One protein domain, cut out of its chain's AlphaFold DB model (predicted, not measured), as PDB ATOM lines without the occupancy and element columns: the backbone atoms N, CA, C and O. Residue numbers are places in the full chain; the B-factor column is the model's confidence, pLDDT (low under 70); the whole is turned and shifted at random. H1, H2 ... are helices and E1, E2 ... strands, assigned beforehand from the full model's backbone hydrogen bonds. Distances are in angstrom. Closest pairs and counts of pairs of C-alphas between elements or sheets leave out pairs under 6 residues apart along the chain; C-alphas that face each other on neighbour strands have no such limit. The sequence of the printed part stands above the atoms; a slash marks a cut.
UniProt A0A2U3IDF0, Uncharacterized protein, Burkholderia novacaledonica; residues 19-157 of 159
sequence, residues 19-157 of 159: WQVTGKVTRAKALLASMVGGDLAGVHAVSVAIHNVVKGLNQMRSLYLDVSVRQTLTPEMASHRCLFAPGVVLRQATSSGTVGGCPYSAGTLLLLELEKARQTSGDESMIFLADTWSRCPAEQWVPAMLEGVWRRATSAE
ATOM      1  N   TRP A  19     -25.602  27.239 -26.897       85.81
ATOM      2  CA  TRP A  19     -26.559  26.319 -27.515       85.81
ATOM      3  C   TRP A  19     -27.436  26.972 -28.581       85.81
ATOM      4  O   TRP A  19     -27.730  26.321 -29.587       85.81
ATOM      5  N   GLN A  20     -27.825  28.232 -28.381       82.12
ATOM      6  CA  GLN A  20     -28.545  29.024 -29.376       82.12
ATOM      7  C   GLN A  20     -27.664  29.290 -30.600       82.12
ATOM      8  O   GLN A  20     -28.068  28.957 -31.711       82.12
ATOM      9  N   VAL A  21     -26.439  29.787 -30.397       87.38
ATOM     10  CA  VAL A  21     -25.484  30.096 -31.476       87.38
ATOM     11  C   VAL A  21     -25.111  28.843 -32.267       87.38
ATOM     12  O   VAL A  21     -25.112  28.849 -33.493       87.38
ATOM     13  N   THR A  22     -24.839  27.729 -31.586       89.44
ATOM     14  CA  THR A  22     -24.488  26.467 -32.262       89.44
ATOM     15  C   THR A  22     -25.686  25.780 -32.916       89.44
ATOM     16  O   THR A  22     -25.498  24.832 -33.684       89.44
ATOM     17  N   GLY A  23     -26.919  26.170 -32.576       88.06
ATOM     18  CA  GLY A  23     -28.155  25.503 -32.996       88.06
ATOM     19  C   GLY A  23     -28.282  24.050 -32.519       88.06
ATOM     20  O   GLY A  23     -29.148  23.318 -33.001       88.06
ATOM     21  N   LYS A  24     -27.418  23.596 -31.597       87.12
ATOM     22  CA  LYS A  24     -27.327  22.185 -31.183       87.12
ATOM     23  C   LYS A  24     -28.643  21.682 -30.588       87.12
ATOM     24  O   LYS A  24     -29.081  20.585 -30.918       87.12
ATOM     25  N   VAL A  25     -29.290  22.503 -29.760       84.31
ATOM     26  CA  VAL A  25     -30.582  22.170 -29.137       84.31
ATOM     27  C   VAL A  25     -31.695  22.095 -30.180       84.31
ATOM     28  O   VAL A  25     -32.503  21.174 -30.137       84.31
ATOM     29  N   THR A  26     -31.717  23.017 -31.145       86.94
ATOM     30  CA  THR A  26     -32.704  23.006 -32.234       86.94
ATOM     31  C   THR A  26     -32.580  21.741 -33.075       86.94
ATOM     32  O   THR A  26     -33.583  21.074 -33.313       86.94
ATOM     33  N   ARG A  27     -31.356  21.353 -33.455       89.25
ATOM     34  CA  ARG A  27     -31.116  20.104 -34.195       89.25
ATOM     35  C   ARG A  27     -31.510  18.866 -33.390       89.25
ATOM     36  O   ARG A  27     -32.127  17.968 -33.946       89.25
ATOM     37  N   ALA A  28     -31.216  18.835 -32.088       86.56
ATOM     38  CA  ALA A  28     -31.631  17.732 -31.221       86.56
ATOM     39  C   ALA A  28     -33.162  17.616 -31.135       86.56
ATOM     40  O   ALA A  28     -33.703  16.528 -31.299       86.56
ATOM     41  N   LYS A  29     -33.875  18.736 -30.954       85.06
ATOM     42  CA  LYS A  29     -35.347  18.755 -30.959       85.06
ATOM     43  C   LYS A  29     -35.924  18.324 -32.307       85.06
ATOM     44  O   LYS A  29     -36.885  17.568 -32.320       85.06
ATOM     45  N   ALA A  30     -35.335  18.768 -33.418       89.25
ATOM     46  CA  ALA A  30     -35.760  18.373 -34.761       89.25
ATOM     47  C   ALA A  30     -35.568  16.867 -35.004       89.25
ATOM     48  O   ALA A  30     -36.462  16.220 -35.541       89.25
ATOM     49  N   LEU A  31     -34.446  16.298 -34.549       90.88
ATOM     50  CA  LEU A  31     -34.208  14.856 -34.597       90.88
ATOM     51  C   LEU A  31     -35.279  14.099 -33.804       90.88
ATOM     52  O   LEU A  31     -35.928  13.217 -34.357       90.88
ATOM     53  N   LEU A  32     -35.524  14.485 -32.548       88.88
ATOM     54  CA  LEU A  32     -36.558  13.852 -31.724       88.88
ATOM     55  C   LEU A  32     -37.945  13.971 -32.358       88.88
ATOM     56  O   LEU A  32     -38.659  12.979 -32.427       88.88
ATOM     57  N   ALA A  33     -38.299  15.151 -32.876       90.88
ATOM     58  CA  ALA A  33     -39.556  15.373 -33.580       90.88
ATOM     59  C   ALA A  33     -39.695  14.448 -34.793       90.88
ATOM     60  O   ALA A  33     -40.745  13.839 -34.970       90.88
ATOM     61  N   SER A  34     -38.634  14.275 -35.587       93.62
ATOM     62  CA  SER A  34     -38.667  13.376 -36.744       93.62
ATOM     63  C   SER A  34     -38.899  11.910 -36.357       93.62
ATOM     64  O   SER A  34     -39.613  11.204 -37.063       93.62
ATOM     65  N   MET A  35     -38.381  11.466 -35.205       90.38
ATOM     66  CA  MET A  35     -38.568  10.095 -34.713       90.38
ATOM     67  C   MET A  35     -40.000   9.805 -34.252       90.38
ATOM     68  O   MET A  35     -40.396   8.645 -34.196       90.38
ATOM     69  N   VAL A  36     -40.774  10.842 -33.920       89.31
ATOM     70  CA  VAL A  36     -42.154  10.726 -33.416       89.31
ATOM     71  C   VAL A  36     -43.179  11.347 -34.369       89.31
ATOM     72  O   VAL A  36     -44.279  11.703 -33.960       89.31
ATOM     73  N   GLY A  37     -42.821  11.532 -35.645       91.56
ATOM     74  CA  GLY A  37     -43.734  12.074 -36.659       91.56
ATOM     75  C   GLY A  37     -44.196  13.514 -36.395       91.56
ATOM     76  O   GLY A  37     -45.258  13.914 -36.859       91.56
ATOM     77  N   GLY A  38     -43.424  14.294 -35.636       88.56
ATOM     78  CA  GLY A  38     -43.760  15.664 -35.250       88.56
ATOM     79  C   GLY A  38     -44.708  15.783 -34.053       88.56
ATOM     80  O   GLY A  38     -45.032  16.906 -33.670       88.56
ATOM     81  N   ASP A  39     -45.119  14.672 -33.432       86.88
ATOM     82  CA  ASP A  39     -45.968  14.700 -32.240       86.88
ATOM     83  C   ASP A  39     -45.235  15.321 -31.038       86.88
ATOM     84  O   ASP A  39     -44.245  14.791 -30.528       86.88
ATOM     85  N   LEU A  40     -45.745  16.455 -30.550       83.38
ATOM     86  CA  LEU A  40     -45.171  17.166 -29.409       83.38
ATOM     87  C   LEU A  40     -45.249  16.349 -28.114       83.38
ATOM     88  O   LEU A  40     -44.339  16.451 -27.285       83.38
ATOM     89  N   ALA A  41     -46.289  15.526 -27.940       83.69
ATOM     90  CA  ALA A  41     -46.388  14.637 -26.787       83.69
ATOM     91  C   ALA A  41     -45.300  13.553 -26.848       83.69
ATOM     92  O   ALA A  41     -44.625  13.310 -25.846       83.69
ATOM     93  N   GLY A  42     -45.056  12.986 -28.032       86.81
ATOM     94  CA  GLY A  42     -43.930  12.098 -28.312       86.81
ATOM     95  C   GLY A  42     -42.567  12.740 -28.034       86.81
ATOM     96  O   GLY A  42     -41.738  12.142 -27.346       86.81
ATOM     97  N   VAL A  43     -42.332  13.982 -28.479       88.81
ATOM     98  CA  VAL A  43     -41.066  14.698 -28.215       88.81
ATOM     99  C   VAL A  43     -40.855  14.894 -26.714       88.81
ATOM    100  O   VAL A  43     -39.746  14.682 -26.209       88.81
ATOM    101  N   HIS A  44     -41.910  15.282 -25.992       88.00
ATOM    102  CA  HIS A  44     -41.880  15.418 -24.536       88.00
ATOM    103  C   HIS A  44     -41.576  14.078 -23.860       88.00
ATOM    104  O   HIS A  44     -40.679  14.011 -23.022       88.00
ATOM    105  N   ALA A  45     -42.256  13.003 -24.263       88.00
ATOM    106  CA  ALA A  45     -42.083  11.671 -23.689       88.00
ATOM    107  C   ALA A  45     -40.647  11.148 -23.845       88.00
ATOM    108  O   ALA A  45     -40.043  10.717 -22.862       88.00
ATOM    109  N   VAL A  46     -40.058  11.249 -25.043       88.31
ATOM    110  CA  VAL A  46     -38.663  10.828 -25.271       88.31
ATOM    111  C   VAL A  46     -37.688  11.698 -24.478       88.31
ATOM    112  O   VAL A  46     -36.731  11.191 -23.891       88.31
ATOM    113  N   SER A  47     -37.950  13.007 -24.401       86.62
ATOM    114  CA  SER A  47     -37.136  13.916 -23.592       86.62
ATOM    115  C   SER A  47     -37.159  13.514 -22.115       86.62
ATOM    116  O   SER A  47     -36.100  13.409 -21.500       86.62
ATOM    117  N   VAL A  48     -38.336  13.244 -21.546       90.25
ATOM    118  CA  VAL A  48     -38.495  12.764 -20.165       90.25
ATOM    119  C   VAL A  48     -37.761  11.440 -19.948       90.25
ATOM    120  O   VAL A  48     -37.009  11.317 -18.981       90.25
ATOM    121  N   ALA A  49     -37.919  10.478 -20.859       89.75
ATOM    122  CA  ALA A  49     -37.277   9.170 -20.753       89.75
ATOM    123  C   ALA A  49     -35.747   9.290 -20.653       89.75
ATOM    124  O   ALA A  49     -35.136   8.705 -19.758       89.75
ATOM    125  N   ILE A  50     -35.126  10.113 -21.507       89.88
ATOM    126  CA  ILE A  50     -33.674  10.342 -21.481       89.88
ATOM    127  C   ILE A  50     -33.234  10.982 -20.157       89.88
ATOM    128  O   ILE A  50     -32.230  10.561 -19.582       89.88
ATOM    129  N   HIS A  51     -33.977  11.968 -19.642       91.12
ATOM    130  CA  HIS A  51     -33.645  12.590 -18.355       91.12
ATOM    131  C   HIS A  51     -33.705  11.580 -17.204       91.12
ATOM    132  O   HIS A  51     -32.811  11.583 -16.357       91.12
ATOM    133  N   ASN A  52     -34.698  10.688 -17.195       94.00
ATOM    134  CA  ASN A  52     -34.815   9.659 -16.165       94.00
ATOM    135  C   ASN A  52     -33.690   8.622 -16.256       94.00
ATOM    136  O   ASN A  52     -33.136   8.258 -15.223       94.00
ATOM    137  N   VAL A  53     -33.271   8.221 -17.463       94.81
ATOM    138  CA  VAL A  53     -32.097   7.346 -17.646       94.81
ATOM    139  C   VAL A  53     -30.823   8.010 -17.123       94.81
ATOM    140  O   VAL A  53     -30.072   7.394 -16.370       94.81
ATOM    141  N   VAL A  54     -30.580   9.278 -17.468       95.94
ATOM    142  CA  VAL A  54     -29.402  10.018 -16.983       95.94
ATOM    143  C   VAL A  54     -29.432  10.162 -15.460       95.94
ATOM    144  O   VAL A  54     -28.411   9.960 -14.803       95.94
ATOM    145  N   LYS A  55     -30.597  10.471 -14.879       96.06
ATOM    146  CA  LYS A  55     -30.784  10.536 -13.423       96.06
ATOM    147  C   LYS A  55     -30.490   9.181 -12.768       96.06
ATOM    148  O   LYS A  55     -29.752   9.142 -11.788       96.06
ATOM    149  N   GLY A  56     -30.986   8.091 -13.356       97.12
ATOM    150  CA  GLY A  56     -30.710   6.714 -12.946       97.12
ATOM    151  C   GLY A  56     -29.225   6.373 -12.951       97.12
ATOM    152  O   GLY A  56     -28.699   5.914 -11.945       97.12
ATOM    153  N   LEU A  57     -28.513   6.673 -14.038       98.06
ATOM    154  CA  LEU A  57     -27.074   6.412 -14.139       98.06
ATOM    155  C   LEU A  57     -26.246   7.257 -13.160       98.06
ATOM    156  O   LEU A  57     -25.269   6.766 -12.597       98.06
ATOM    157  N   ASN A  58     -26.638   8.509 -12.915       98.12
ATOM    158  CA  ASN A  58     -25.992   9.341 -11.900       98.12
ATOM    159  C   ASN A  58     -26.206   8.776 -10.491       98.12
ATOM    160  O   ASN A  58     -25.253   8.702  -9.719       98.12
ATOM    161  N   GLN A  59     -27.425   8.332 -10.171       97.94
ATOM    162  CA  GLN A  59     -27.714   7.657  -8.906       97.94
ATOM    163  C   GLN A  59     -26.905   6.363  -8.775       97.94
ATOM    164  O   GLN A  59     -26.285   6.128  -7.741       97.94
ATOM    165  N   MET A  60     -26.840   5.565  -9.840       98.25
ATOM    166  CA  MET A  60     -26.065   4.328  -9.879       98.25
ATOM    167  C   MET A  60     -24.583   4.575  -9.613       98.25
ATOM    168  O   MET A  60     -23.961   3.831  -8.861       98.25
ATOM    169  N   ARG A  61     -24.018   5.646 -10.178       97.81
ATOM    170  CA  ARG A  61     -22.639   6.050  -9.898       97.81
ATOM    171  C   ARG A  61     -22.430   6.353  -8.417       97.81
ATOM    172  O   ARG A  61     -21.433   5.912  -7.858       97.81
ATOM    173  N   SER A  62     -23.356   7.068  -7.781       97.69
ATOM    174  CA  SER A  62     -23.292   7.336  -6.340       97.69
ATOM    175  C   SER A  62     -23.358   6.046  -5.516       97.69
ATOM    176  O   SER A  62     -22.558   5.878  -4.604       97.69
ATOM    177  N   LEU A  63     -24.248   5.110  -5.876       97.19
ATOM    178  CA  LEU A  63     -24.337   3.791  -5.231       97.19
ATOM    179  C   LEU A  63     -23.053   2.968  -5.417       97.19
ATOM    180  O   LEU A  63     -22.650   2.258  -4.506       97.19
ATOM    181  N   TYR A  64     -22.414   3.060  -6.585       96.62
ATOM    182  CA  TYR A  64     -21.183   2.332  -6.895       96.62
ATOM    183  C   TYR A  64     -19.966   2.861  -6.123       96.62
ATOM    184  O   TYR A  64     -19.069   2.098  -5.774       96.62
ATOM    185  N   LEU A  65     -19.902   4.176  -5.891       96.81
ATOM    186  CA  LEU A  65     -18.796   4.809  -5.165       96.81
ATOM    187  C   LEU A  65     -18.829   4.516  -3.659       96.81
ATOM    188  O   LEU A  65     -17.796   4.617  -2.998       96.81
ATOM    189  N   ASP A  66     -19.986   4.137  -3.119       96.31
ATOM    190  CA  ASP A  66     -20.104   3.637  -1.755       96.31
ATOM    191  C   ASP A  66     -19.774   2.138  -1.720       96.31
ATOM    192  O   ASP A  66     -20.550   1.299  -2.174       96.31
ATOM    193  N   VAL A  67     -18.612   1.796  -1.156       94.50
ATOM    194  CA  VAL A  67     -18.114   0.411  -1.088       94.50
ATOM    195  C   VAL A  67     -19.074  -0.509  -0.331       94.50
ATOM    196  O   VAL A  67     -19.288  -1.646  -0.752       94.50
ATOM    197  N   SER A  68     -19.682  -0.022   0.755       94.31
ATOM    198  CA  SER A  68     -20.591  -0.823   1.584       94.31
ATOM    199  C   SER A  68     -21.876  -1.166   0.830       94.31
ATOM    200  O   SER A  68     -22.351  -2.302   0.854       94.31
ATOM    201  N   VAL A  69     -22.401  -0.198   0.081       94.75
ATOM    202  CA  VAL A  69     -23.566  -0.379  -0.784       94.75
ATOM    203  C   VAL A  69     -23.209  -1.279  -1.962       94.75
ATOM    204  O   VAL A  69     -23.931  -2.229  -2.258       94.75
ATOM    205  N   ARG A  70     -22.072  -1.031  -2.615       95.31
ATOM    206  CA  ARG A  70     -21.638  -1.790  -3.787       95.31
ATOM    207  C   ARG A  70     -21.492  -3.284  -3.507       95.31
ATOM    208  O   ARG A  70     -21.887  -4.089  -4.342       95.31
ATOM    209  N   GLN A  71     -20.955  -3.648  -2.343       92.69
ATOM    210  CA  GLN A  71     -20.756  -5.047  -1.944       92.69
ATOM    211  C   GLN A  71     -22.051  -5.766  -1.542       92.69
ATOM    212  O   GLN A  71     -22.071  -6.992  -1.484       92.69
ATOM    213  N   THR A  72     -23.124  -5.027  -1.246       95.06
ATOM    214  CA  THR A  72     -24.371  -5.593  -0.707       95.06
ATOM    215  C   THR A  72     -25.525  -5.599  -1.704       95.06
ATOM    216  O   THR A  72     -26.421  -6.434  -1.586       95.06
ATOM    217  N   LEU A  73     -25.541  -4.695  -2.688       96.69
ATOM    218  CA  LEU A  73     -26.621  -4.631  -3.671       96.69
ATOM    219  C   LEU A  73     -26.464  -5.671  -4.782       96.69
ATOM    220  O   LEU A  73     -25.474  -5.682  -5.518       96.69
ATOM    221  N   THR A  74     -27.521  -6.457  -4.996       96.94
ATOM    222  CA  THR A  74     -27.672  -7.215  -6.242       96.94
ATOM    223  C   THR A  74     -27.916  -6.258  -7.422       96.94
ATOM    224  O   THR A  74     -28.372  -5.125  -7.215       96.94
ATOM    225  N   PRO A  75     -27.649  -6.680  -8.672       97.38
ATOM    226  CA  PRO A  75     -27.954  -5.875  -9.857       97.38
ATOM    227  C   PRO A  75     -29.406  -5.394  -9.925       97.38
ATOM    228  O   PRO A  75     -29.652  -4.244 -10.284       97.38
ATOM    229  N   GLU A  76     -30.352  -6.240  -9.531       97.31
ATOM    230  CA  GLU A  76     -31.788  -5.963  -9.544       97.31
ATOM    231  C   GLU A  76     -32.131  -4.883  -8.506       97.31
ATOM    232  O   GLU A  76     -32.833  -3.917  -8.808       97.31
ATOM    233  N   MET A  77     -31.554  -4.974  -7.300       97.56
ATOM    234  CA  MET A  77     -31.718  -3.951  -6.262       97.56
ATOM    235  C   MET A  77     -31.106  -2.608  -6.675       97.56
ATOM    236  O   MET A  77     -31.708  -1.554  -6.452       97.56
ATOM    237  N   ALA A  78     -29.910  -2.627  -7.271       97.44
ATOM    238  CA  ALA A  78     -29.251  -1.422  -7.762       97.44
ATOM    239  C   ALA A  78     -30.061  -0.763  -8.886       97.44
ATOM    240  O   ALA A  78     -30.271   0.449  -8.859       97.44
ATOM    241  N   SER A  79     -30.566  -1.564  -9.826       97.31
ATOM    242  CA  SER A  79     -31.448  -1.118 -10.903       97.31
ATOM    243  C   SER A  79     -32.709  -0.453 -10.359       97.31
ATOM    244  O   SER A  79     -32.963   0.706 -10.681       97.31
ATOM    245  N   HIS A  80     -33.424  -1.115  -9.442       96.12
ATOM    246  CA  HIS A  80     -34.645  -0.581  -8.837       96.12
ATOM    247  C   HIS A  80     -34.417   0.772  -8.147       96.12
ATOM    248  O   HIS A  80     -35.204   1.700  -8.314       96.12
ATOM    249  N   ARG A  81     -33.303   0.939  -7.418       96.38
ATOM    250  CA  ARG A  81     -32.942   2.218  -6.767       96.38
ATOM    251  C   ARG A  81     -32.594   3.346  -7.743       96.38
ATOM    252  O   ARG A  81     -32.457   4.492  -7.321       96.38
ATOM    253  N   CYS A  82     -32.412   3.026  -9.019       97.38
ATOM    254  CA  CYS A  82     -32.070   3.971 -10.077       97.38
ATOM    255  C   CYS A  82     -33.252   4.278 -11.005       97.38
ATOM    256  O   CYS A  82     -33.087   5.015 -11.979       97.38
ATOM    257  N   LEU A  83     -34.436   3.735 -10.720       96.06
ATOM    258  CA  LEU A  83     -35.656   4.054 -11.444       96.06
ATOM    259  C   LEU A  83     -36.315   5.305 -10.861       96.06
ATOM    260  O   LEU A  83     -36.323   5.536  -9.654       96.06
ATOM    261  N   PHE A  84     -36.870   6.128 -11.745       94.94
ATOM    262  CA  PHE A  84     -37.532   7.373 -11.377       94.94
ATOM    263  C   PHE A  84     -38.815   7.530 -12.176       94.94
ATOM    264  O   PHE A  84     -38.834   7.272 -13.383       94.94
ATOM    265  N   ALA A  85     -39.860   8.023 -11.516       94.12
ATOM    266  CA  ALA A  85     -41.054   8.468 -12.212       94.12
ATOM    267  C   ALA A  85     -40.770   9.758 -12.989       94.12
ATOM    268  O   ALA A  85     -39.857  10.524 -12.656       94.12
ATOM    269  N   PRO A  86     -41.506  10.011 -14.079       92.62
ATOM    270  CA  PRO A  86     -41.476  11.304 -14.738       92.62
ATOM    271  C   PRO A  86     -41.773  12.437 -13.754       92.62
ATOM    272  O   PRO A  86     -42.704  12.344 -12.963       92.62
ATOM    273  N   GLY A  87     -41.044  13.551 -13.843       92.69
ATOM    274  CA  GLY A  87     -41.396  14.743 -13.066       92.69
ATOM    275  C   GLY A  87     -42.796  15.250 -13.427       92.69
ATOM    276  O   GLY A  87     -43.661  15.364 -12.563       92.69
ATOM    277  N   VAL A  88     -43.019  15.503 -14.723       91.62
ATOM    278  CA  VAL A  88     -44.305  15.945 -15.278       91.62
ATOM    279  C   VAL A  88     -44.588  15.246 -16.606       91.62
ATOM    280  O   VAL A  88     -43.730  15.201 -17.495       91.62
ATOM    281  N   VAL A  89     -45.818  14.766 -16.782       90.25
ATOM    282  CA  VAL A  89     -46.349  14.309 -18.074       90.25
ATOM    283  C   VAL A  89     -47.412  15.282 -18.564       90.25
ATOM    284  O   VAL A  89     -48.295  15.685 -17.811       90.25
ATOM    285  N   LEU A  90     -47.315  15.659 -19.838       90.44
ATOM    286  CA  LEU A  90     -48.267  16.547 -20.493       90.44
ATOM    287  C   LEU A  90     -49.362  15.743 -21.192       90.44
ATOM    288  O   LEU A  90     -49.088  14.766 -21.900       90.44
ATOM    289  N   ARG A  91     -50.605  16.189 -21.027       88.81
ATOM    290  CA  ARG A  91     -51.767  15.730 -21.792       88.81
ATOM    291  C   ARG A  91     -52.542  16.935 -22.295       88.81
ATOM    292  O   ARG A  91     -52.582  17.958 -21.624       88.81
ATOM    293  N   GLN A  92     -53.160  16.813 -23.462       91.50
ATOM    294  CA  GLN A  92     -54.092  17.814 -23.960       91.50
ATOM    295  C   GLN A  92     -55.497  17.225 -23.957       91.50
ATOM    296  O   GLN A  92     -55.712  16.127 -24.469       91.50
ATOM    297  N   ALA A  93     -56.440  17.947 -23.365       93.50
ATOM    298  CA  ALA A  93     -57.838  17.561 -23.358       93.50
ATOM    299  C   ALA A  93     -58.405  17.572 -24.786       93.50
ATOM    300  O   ALA A  93     -58.336  18.589 -25.474       93.50
ATOM    301  N   THR A  94     -58.997  16.467 -25.233       93.75
ATOM    302  CA  THR A  94     -59.683  16.382 -26.537       93.75
ATOM    303  C   THR A  94     -61.156  16.790 -26.457       93.75
ATOM    304  O   THR A  94     -61.780  17.065 -27.476       93.75
ATOM    305  N   SER A  95     -61.708  16.858 -25.248       96.75
ATOM    306  CA  SER A  95     -63.073  17.286 -24.940       96.75
ATOM    307  C   SER A  95     -63.081  18.120 -23.660       96.75
ATOM    308  O   SER A  95     -62.098  18.139 -22.926       96.75
ATOM    309  N   SER A  96     -64.181  18.815 -23.378       97.75
ATOM    310  CA  SER A  96     -64.385  19.469 -22.080       97.75
ATOM    311  C   SER A  96     -64.775  18.445 -21.005       97.75
ATOM    312  O   SER A  96     -65.317  17.387 -21.328       97.75
ATOM    313  N   GLY A  97     -64.527  18.757 -19.733       96.69
ATOM    314  CA  GLY A  97     -64.846  17.868 -18.614       96.69
ATOM    315  C   GLY A  97     -64.538  18.489 -17.255       96.69
ATOM    316  O   GLY A  97     -64.403  19.705 -17.137       96.69
ATOM    317  N   THR A  98     -64.426  17.652 -16.222       96.50
ATOM    318  CA  THR A  98     -64.055  18.065 -14.860       96.50
ATOM    319  C   THR A  98     -62.992  17.134 -14.268       96.50
ATOM    320  O   THR A  98     -62.990  15.932 -14.531       96.50
ATOM    321  N   VAL A  99     -62.073  17.681 -13.466       91.94
ATOM    322  CA  VAL A  99     -61.112  16.928 -12.636       91.94
ATOM    323  C   VAL A  99     -61.183  17.481 -11.219       91.94
ATOM    324  O   VAL A  99     -60.985  18.676 -11.024       91.94
ATOM    325  N   GLY A 100     -61.496  16.644 -10.224       89.19
ATOM    326  CA  GLY A 100     -61.589  17.088  -8.824       89.19
ATOM    327  C   GLY A 100     -62.603  18.219  -8.593       89.19
ATOM    328  O   GLY A 100     -62.398  19.059  -7.726       89.19
ATOM    329  N   GLY A 101     -63.658  18.290  -9.412       93.38
ATOM    330  CA  GLY A 101     -64.636  19.384  -9.390       93.38
ATOM    331  C   GLY A 101     -64.216  20.646 -10.155       93.38
ATOM    332  O   GLY A 101     -65.052  21.518 -10.372       93.38
ATOM    333  N   CYS A 102     -62.972  20.741 -10.633       93.81
ATOM    334  CA  CYS A 102     -62.521  21.842 -11.480       93.81
ATOM    335  C   CYS A 102     -62.856  21.562 -12.955       93.81
ATOM    336  O   CYS A 102     -62.379  20.561 -13.503       93.81
ATOM    337  N   PRO A 103     -63.657  22.409 -13.624       97.00
ATOM    338  CA  PRO A 103     -63.944  22.250 -15.043       97.00
ATOM    339  C   PRO A 103     -62.729  22.595 -15.911       97.00
ATOM    340  O   PRO A 103     -61.942  23.480 -15.582       97.00
ATOM    341  N   TYR A 104     -62.612  21.923 -17.053       96.94
ATOM    342  CA  TYR A 104     -61.643  22.226 -18.104       96.94
ATOM    343  C   TYR A 104     -62.307  22.174 -19.482       96.94
ATOM    344  O   TYR A 104     -63.293  21.463 -19.695       96.94
ATOM    345  N   SER A 105     -61.753  22.920 -20.438       97.88
ATOM    346  CA  SER A 105     -62.202  22.902 -21.832       97.88
ATOM    347  C   SER A 105     -61.360  21.960 -22.690       97.88
ATOM    348  O   SER A 105     -60.194  21.694 -22.378       97.88
ATOM    349  N   ALA A 106     -61.903  21.538 -23.833       97.25
ATOM    350  CA  ALA A 106     -61.093  20.984 -24.916       97.25
ATOM    351  C   ALA A 106     -59.899  21.910 -25.240       97.25
ATOM    352  O   ALA A 106     -59.994  23.136 -25.145       97.25
ATOM    353  N   GLY A 107     -58.759  21.315 -25.576       94.00
ATOM    354  CA  GLY A 107     -57.495  22.004 -25.830       94.00
ATOM    355  C   GLY A 107     -56.688  22.360 -24.575       94.00
ATOM    356  O   GLY A 107     -55.513  22.701 -24.715       94.00
ATOM    357  N   THR A 108     -57.260  22.240 -23.369       95.62
ATOM    358  CA  THR A 108     -56.549  22.495 -22.102       95.62
ATOM    359  C   THR A 108     -55.342  21.570 -21.961       95.62
ATOM    360  O   THR A 108     -55.469  20.355 -22.118       95.62
ATOM    361  N   LEU A 109     -54.176  22.133 -21.632       93.25
ATOM    362  CA  LEU A 109     -52.994  21.357 -21.260       93.25
ATOM    363  C   LEU A 109     -53.051  20.984 -19.778       93.25
ATOM    364  O   LEU A 109     -53.087  21.847 -18.905       93.25
ATOM    365  N   LEU A 110     -53.026  19.685 -19.511       92.06
ATOM    366  CA  LEU A 110     -52.979  19.090 -18.186       92.06
ATOM    367  C   LEU A 110     -51.539  18.669 -17.885       92.06
ATOM    368  O   LEU A 110     -50.921  17.923 -18.651       92.06
ATOM    369  N   LEU A 111     -51.014  19.159 -16.764       92.94
ATOM    370  CA  LEU A 111     -49.688  18.830 -16.250       92.94
ATOM    371  C   LEU A 111     -49.859  17.829 -15.109       92.94
ATOM    372  O   LEU A 111     -50.381  18.173 -14.052       92.94
ATOM    373  N   LEU A 112     -49.431  16.589 -15.327       91.94
ATOM    374  CA  LEU A 112     -49.531  15.519 -14.340       91.94
ATOM    375  C   LEU A 112     -48.189  15.369 -13.614       91.94
ATOM    376  O   LEU A 112     -47.224  14.891 -14.212       91.94
ATOM    377  N   GLU A 113     -48.114  15.787 -12.348       93.75
ATOM    378  CA  GLU A 113     -46.899  15.743 -11.512       93.75
ATOM    379  C   GLU A 113     -46.628  14.324 -10.955       93.75
ATOM    380  O   GLU A 113     -46.803  14.071  -9.762       93.75
ATOM    381  N   LEU A 114     -46.231  13.372 -11.809       93.94
ATOM    382  CA  LEU A 114     -46.152  11.947 -11.436       93.94
ATOM    383  C   LEU A 114     -45.132  11.642 -10.334       93.94
ATOM    384  O   LEU A 114     -45.423  10.852  -9.446       93.94
ATOM    385  N   GLU A 115     -43.957  12.273 -10.341       92.88
ATOM    386  CA  GLU A 115     -42.958  12.075  -9.282       92.88
ATOM    387  C   GLU A 115     -43.503  12.495  -7.910       92.88
ATOM    388  O   GLU A 115     -43.324  11.783  -6.926       92.88
ATOM    389  N   LYS A 116     -44.211  13.625  -7.847       94.19
ATOM    390  CA  LYS A 116     -44.811  14.129  -6.607       94.19
ATOM    391  C   LYS A 116     -45.981  13.257  -6.155       94.19
ATOM    392  O   LYS A 116     -46.122  12.989  -4.962       94.19
ATOM    393  N   ALA A 117     -46.789  12.784  -7.104       92.81
ATOM    394  CA  ALA A 117     -47.844  11.819  -6.832       92.81
ATOM    395  C   ALA A 117     -47.257  10.519  -6.256       92.81
ATOM    396  O   ALA A 117     -47.687  10.112  -5.179       92.81
ATOM    397  N   ARG A 118     -46.200   9.955  -6.871       94.38
ATOM    398  CA  ARG A 118     -45.503   8.754  -6.374       94.38
ATOM    399  C   ARG A 118     -44.969   8.962  -4.967       94.38
ATOM    400  O   ARG A 118     -45.162   8.113  -4.111       94.38
ATOM    401  N   GLN A 119     -44.298  10.083  -4.715       93.25
ATOM    402  CA  GLN A 119     -43.753  10.389  -3.388       93.25
ATOM    403  C   GLN A 119     -44.842  10.467  -2.312       93.25
ATOM    404  O   GLN A 119     -44.576  10.152  -1.157       93.25
ATOM    405  N   THR A 120     -46.058  10.866  -2.689       94.69
ATOM    406  CA  THR A 120     -47.194  10.962  -1.767       94.69
ATOM    407  C   THR A 120     -47.869   9.606  -1.542       94.69
ATOM    408  O   THR A 120     -48.265   9.309  -0.419       94.69
ATOM    409  N   SER A 121     -48.018   8.783  -2.584       93.81
ATOM    410  CA  SER A 121     -48.751   7.509  -2.512       93.81
ATOM    411  C   SER A 121     -47.878   6.281  -2.237       93.81
ATOM    412  O   SER A 121     -48.399   5.262  -1.795       93.81
ATOM    413  N   GLY A 122     -46.578   6.346  -2.528       92.25
ATOM    414  CA  GLY A 122     -45.682   5.187  -2.564       92.25
ATOM    415  C   GLY A 122     -45.891   4.265  -3.775       92.25
ATOM    416  O   GLY A 122     -45.383   3.148  -3.782       92.25
ATOM    417  N   ASP A 123     -46.650   4.697  -4.785       92.62
ATOM    418  CA  ASP A 123     -47.064   3.845  -5.905       92.62
ATOM    419  C   ASP A 123     -46.008   3.766  -7.021       92.62
ATOM    420  O   ASP A 123     -45.912   4.635  -7.894       92.62
ATOM    421  N   GLU A 124     -45.230   2.685  -7.020       91.44
ATOM    422  CA  GLU A 124     -44.177   2.438  -8.011       91.44
ATOM    423  C   GLU A 124     -44.702   2.223  -9.442       91.44
ATOM    424  O   GLU A 124     -43.941   2.396 -10.401       91.44
ATOM    425  N   SER A 125     -46.003   1.948  -9.634       92.25
ATOM    426  CA  SER A 125     -46.598   1.858 -10.978       92.25
ATOM    427  C   SER A 125     -46.394   3.157 -11.772       92.25
ATOM    428  O   SER A 125     -46.251   3.133 -12.996       92.25
ATOM    429  N   MET A 126     -46.255   4.296 -11.082       93.94
ATOM    430  CA  MET A 126     -46.036   5.614 -11.680       93.94
ATOM    431  C   MET A 126     -44.670   5.777 -12.362       93.94
ATOM    432  O   MET A 126     -44.509   6.710 -13.151       93.94
ATOM    433  N   ILE A 127     -43.693   4.891 -12.114       94.12
ATOM    434  CA  ILE A 127     -42.391   4.926 -12.806       94.12
ATOM    435  C   ILE A 127     -42.578   4.751 -14.313       94.12
ATOM    436  O   ILE A 127     -42.025   5.510 -15.112       94.12
ATOM    437  N   PHE A 128     -43.386   3.765 -14.692       93.75
ATOM    438  CA  PHE A 128     -43.657   3.420 -16.086       93.75
ATOM    439  C   PHE A 128     -45.125   3.600 -16.466       93.75
ATOM    440  O   PHE A 128     -45.518   3.188 -17.556       93.75
ATOM    441  N   LEU A 129     -45.926   4.241 -15.606       92.06
ATOM    442  CA  LEU A 129     -47.376   4.351 -15.768       92.06
ATOM    443  C   LEU A 129     -48.017   2.974 -16.016       92.06
ATOM    444  O   LEU A 129     -48.860   2.826 -16.908       92.06
ATOM    445  N   ALA A 130     -47.561   1.966 -15.265       89.88
ATOM    446  CA  ALA A 130     -48.093   0.613 -15.336       89.88
ATOM    447  C   ALA A 130     -49.606   0.627 -15.075       89.88
ATOM    448  O   ALA A 130     -50.128   1.530 -14.424       89.88
ATOM    449  N   ASP A 131     -50.316  -0.323 -15.679       88.38
ATOM    450  CA  ASP A 131     -51.778  -0.456 -15.579       88.38
ATOM    451  C   ASP A 131     -52.595   0.746 -16.096       88.38
ATOM    452  O   ASP A 131     -53.804   0.835 -15.882       88.38
ATOM    453  N   THR A 132     -51.969   1.656 -16.853       89.25
ATOM    454  CA  THR A 132     -52.659   2.756 -17.543       89.25
ATOM    455  C   THR A 132     -52.666   2.571 -19.059       89.25
ATOM    456  O   THR A 132     -51.808   1.901 -19.636       89.25
ATOM    457  N   TRP A 133     -53.585   3.257 -19.745       88.31
ATOM    458  CA  TRP A 133     -53.618   3.313 -21.216       88.31
ATOM    459  C   TRP A 133     -52.333   3.892 -21.832       88.31
ATOM    460  O   TRP A 133     -52.065   3.677 -23.011       88.31
ATOM    461  N   SER A 134     -51.543   4.631 -21.046       87.25
ATOM    462  CA  SER A 134     -50.295   5.259 -21.478       87.25
ATOM    463  C   SER A 134     -49.045   4.615 -20.877       87.25
ATOM    464  O   SER A 134     -48.033   5.295 -20.690       87.25
ATOM    465  N   ARG A 135     -49.130   3.318 -20.563       91.56
ATOM    466  CA  ARG A 135     -48.012   2.498 -20.094       91.56
ATOM    467  C   ARG A 135     -46.783   2.669 -20.982       91.56
ATOM    468  O   ARG A 135     -46.857   2.578 -22.207       91.56
ATOM    469  N   CYS A 136     -45.638   2.905 -20.352       90.62
ATOM    470  CA  CYS A 136     -44.365   3.035 -21.038       90.62
ATOM    471  C   CYS A 136     -43.864   1.647 -21.471       90.62
ATOM    472  O   CYS A 136     -43.615   0.801 -20.612       90.62
ATOM    473  N   PRO A 137     -43.621   1.406 -22.775       88.75
ATOM    474  CA  PRO A 137     -43.148   0.105 -23.254       88.75
ATOM    475  C   PRO A 137     -41.717  -0.225 -22.798       88.75
ATOM    476  O   PRO A 137     -41.256  -1.353 -22.943       88.75
ATOM    477  N   ALA A 138     -40.991   0.752 -22.247       91.00
ATOM    478  CA  ALA A 138     -39.617   0.584 -21.789       91.00
ATOM    479  C   ALA A 138     -39.503  -0.019 -20.374       91.00
ATOM    480  O   ALA A 138     -38.387  -0.159 -19.876       91.00
ATOM    481  N   GLU A 139     -40.621  -0.382 -19.737       92.06
ATOM    482  CA  GLU A 139     -40.669  -0.919 -18.366       92.06
ATOM    483  C   GLU A 139     -39.811  -2.175 -18.151       92.06
ATOM    484  O   GLU A 139     -39.379  -2.428 -17.038       92.06
ATOM    485  N   GLN A 140     -39.552  -2.955 -19.205       91.50
ATOM    486  CA  GLN A 140     -38.683  -4.136 -19.141       91.50
ATOM    487  C   GLN A 140     -37.249  -3.792 -19.556       91.50
ATOM    488  O   GLN A 140     -36.278  -4.301 -19.001       91.50
ATOM    489  N   TRP A 141     -37.112  -2.897 -20.533       94.44
ATOM    490  CA  TRP A 141     -35.829  -2.578 -21.154       94.44
ATOM    491  C   TRP A 141     -34.944  -1.697 -20.273       94.44
ATOM    492  O   TRP A 141     -33.739  -1.923 -20.189       94.44
ATOM    493  N   VAL A 142     -35.526  -0.693 -19.610       95.56
ATOM    494  CA  VAL A 142     -34.765   0.230 -18.758       95.56
ATOM    495  C   VAL A 142     -34.203  -0.482 -17.524       95.56
ATOM    496  O   VAL A 142     -32.998  -0.343 -17.297       95.56
ATOM    497  N   PRO A 143     -34.981  -1.284 -16.766       96.62
ATOM    498  CA  PRO A 143     -34.423  -2.040 -15.649       96.62
ATOM    499  C   PRO A 143     -33.333  -3.019 -16.089       96.62
ATOM    500  O   PRO A 143     -32.245  -2.996 -15.518       96.62
ATOM    501  N   ALA A 144     -33.552  -3.787 -17.163       97.19
ATOM    502  CA  ALA A 144     -32.561  -4.741 -17.665       97.19
ATOM    503  C   ALA A 144     -31.253  -4.059 -18.109       97.19
ATOM    504  O   ALA A 144     -30.152  -4.554 -17.853       97.19
ATOM    505  N   MET A 145     -31.352  -2.893 -18.754       97.56
ATOM    506  CA  MET A 145     -30.187  -2.086 -19.110       97.56
ATOM    507  C   MET A 145     -29.405  -1.665 -17.858       97.56
ATOM    508  O   MET A 145     -28.182  -1.811 -17.833       97.56
ATOM    509  N   LEU A 146     -30.088  -1.150 -16.833       98.06
ATOM    510  CA  LEU A 146     -29.471  -0.699 -15.583       98.06
ATOM    511  C   LEU A 146     -28.826  -1.866 -14.814       98.06
ATOM    512  O   LEU A 146     -27.672  -1.752 -14.400       98.06
ATOM    513  N   GLU A 147     -29.499  -3.013 -14.715       97.94
ATOM    514  CA  GLU A 147     -28.931  -4.249 -14.155       97.94
ATOM    515  C   GLU A 147     -27.643  -4.651 -14.880       97.94
ATOM    516  O   GLU A 147     -26.618  -4.945 -14.259       97.94
ATOM    517  N   GLY A 148     -27.668  -4.623 -16.215       97.69
ATOM    518  CA  GLY A 148     -26.513  -4.950 -17.041       97.69
ATOM    519  C   GLY A 148     -25.354  -3.966 -16.877       97.69
ATOM    520  O   GLY A 148     -24.195  -4.365 -17.003       97.69
ATOM    521  N   VAL A 149     -25.624  -2.681 -16.623       97.38
ATOM    522  CA  VAL A 149     -24.585  -1.691 -16.286       97.38
ATOM    523  C   VAL A 149     -23.958  -2.026 -14.935       97.38
ATOM    524  O   VAL A 149     -22.735  -2.137 -14.865       97.38
ATOM    525  N   TRP A 150     -24.770  -2.262 -13.902       97.62
ATOM    526  CA  TRP A 150     -24.277  -2.591 -12.563       97.62
ATOM    527  C   TRP A 150     -23.414  -3.852 -12.560       97.62
ATOM    528  O   TRP A 150     -22.274  -3.817 -12.109       97.62
ATOM    529  N   ARG A 151     -23.913  -4.943 -13.159       96.94
ATOM    530  CA  ARG A 151     -23.204  -6.230 -13.235       96.94
ATOM    531  C   ARG A 151     -21.825  -6.094 -13.883       96.94
ATOM    532  O   ARG A 151     -20.852  -6.676 -13.414       96.94
ATOM    533  N   ARG A 152     -21.724  -5.323 -14.969       96.12
ATOM    534  CA  ARG A 152     -20.439  -5.072 -15.643       96.12
ATOM    535  C   ARG A 152     -19.507  -4.205 -14.806       96.12
ATOM    536  O   ARG A 152     -18.308  -4.447 -14.822       96.12
ATOM    537  N   ALA A 153     -20.043  -3.226 -14.083       94.56
ATOM    538  CA  ALA A 153     -19.243  -2.375 -13.216       94.56
ATOM    539  C   ALA A 153     -18.653  -3.159 -12.032       94.56
ATOM    540  O   ALA A 153     -17.487  -2.967 -11.715       94.56
ATOM    541  N   THR A 154     -19.413  -4.067 -11.412       93.56
ATOM    542  CA  THR A 154     -18.949  -4.820 -10.233       93.56
ATOM    543  C   THR A 154     -18.091  -6.040 -10.578       93.56
ATOM    544  O   THR A 154     -17.121  -6.306  -9.883       93.56
ATOM    545  N   SER A 155     -18.370  -6.740 -11.682       86.12
ATOM    546  CA  SER A 155     -17.527  -7.866 -12.144       86.12
ATOM    547  C   SER A 155     -16.140  -7.445 -12.645       86.12
ATOM    548  O   SER A 155     -15.222  -8.261 -12.691       86.12
ATOM    549  N   ALA A 156     -15.964  -6.178 -13.033       66.81
ATOM    550  CA  ALA A 156     -14.670  -5.645 -13.453       66.81
ATOM    551  C   ALA A 156     -13.682  -5.462 -12.286       66.81
ATOM    552  O   ALA A 156     -12.491  -5.342 -12.546       66.81
ATOM    553  N   GLU A 157     -14.150  -5.457 -11.032       57.00
ATOM    554  CA  GLU A 157     -13.295  -5.390  -9.833       57.00
ATOM    555  C   GLU A 157     -12.805  -6.762  -9.347       57.00
ATOM    556  O   GLU A 157     -11.905  -6.820  -8.514       57.00
TER     557      GLU A 157
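This is residues 19 to 157 of the 159 residues of an uncharacterized protein of Burkholderia novacaledonica (UniProt A0A2U3IDF0). A long helix, H3, is the spine of a loose, long model: H8 runs side by side with its later part, H5 packs on H8, and at the other end the strands E1 to E4 make a slender ribbon that reaches past the start of H3. Residues 19 to 28, which take in H1 and the first part of H2, stick out as an arm, and the short helices H6 and H7 form a small knot after the ribbon. The printed part has 139 residues, with eight named helices and four named strands in the order H1 H2 H3 H4 H5 E1 E2 E3 E4 H6 H7 H8. The strands make two antiparallel two-stranded sheets, E1 - E4 and E2 - E3, and the class is mostly helix. The whole is loose, with a radius of gyration of the C-alphas of 18.2 A, and spans 57 by 43 by 23 A.

Start at H1, residues 19 to 22, which is close but not clearly touching to H2, residues 24 to 35; the closest C-alphas, of Trp 19 and Val 25, are 6.0 A apart. Next look at H3, residues 40 to 65: H2 touches it with residues 29 to 33 alone, opposite ways at a steep tilt of 66 degrees, and the closest C-alphas, of Ala 33 and Val 43, are 5.6 A apart. H4, residues 67 to 72, and H3 only just touch, only at the corner, with 3 pairs of C-alphas within 8 A, the closest those of Tyr 64 and Arg 70 at 5.2 A. H5, residues 75 to 80, and H3 only just touch, with 3 pairs within 8 A, the closest Met 60 and Ala 78 at 6.9 A. Then find E1, residues 89 to 92, whose Leu 90 has its C-alpha 6.8 A from that of Ala 41, the closest pair of H3 and E1. E2, residues 97 to 99, and E3, residues 102 to 104, form a hairpin, with N 99 and O 102 at 2.9 A. E4, residues 109 to 112, is the antiparallel neighbour of E1, with N 91 and O 110 at 3.0 A and N 110 and O 91 at 2.8 A. H6, residues 114 to 121, touches H7, residues 124 to 127; their closest C-alphas, of Arg 118 and Met 126, are 6.2 A apart. H8, residues 141 to 155, touches H5 at a steep tilt of 43 degrees, opposite ways, with the C-alphas of Pro 75 and Glu 147 closest at 4.7 A. H8 also touches H3 at a shallow tilt of 22 degrees, the same way, with Met 60 and Trp 150 closest at 7.6 A between C-alphas. H3 is the hub, touching four helices, H2, H4, H5 and H8. Every O i to N i+4 pair is within hydrogen-bond range in H2, H3, H5, H6 and H8; H4 has 1 of 2, and H1 and H7 are too short for such a pair.

Find C-alpha 19 at (-26.559, 26.319, -27.515), where H1 begins. H2 then runs 16.9 A to Met 35. Look for C-alpha 40 at (-45.171, 17.166, -29.409); from there H3 runs 37.9 A to Leu 65. E1 is 10.3 A long and E4 9.7 A. H8 runs 21.1 A from Trp 141 to C-alpha 155 at (-17.527, -7.866, -12.144).

The outline is flat, but only just. The two C-alphas farthest apart, those of Ser 96 and Glu 157, are 58.1 A apart. The printed part has no cut. The link from H7 to H8, residues 128 to 140, is long; that from H5 to E1 is short, and the others are tight. The mean pLDDT of the printed part is 92.4, and residues 156 to 157 are under 70.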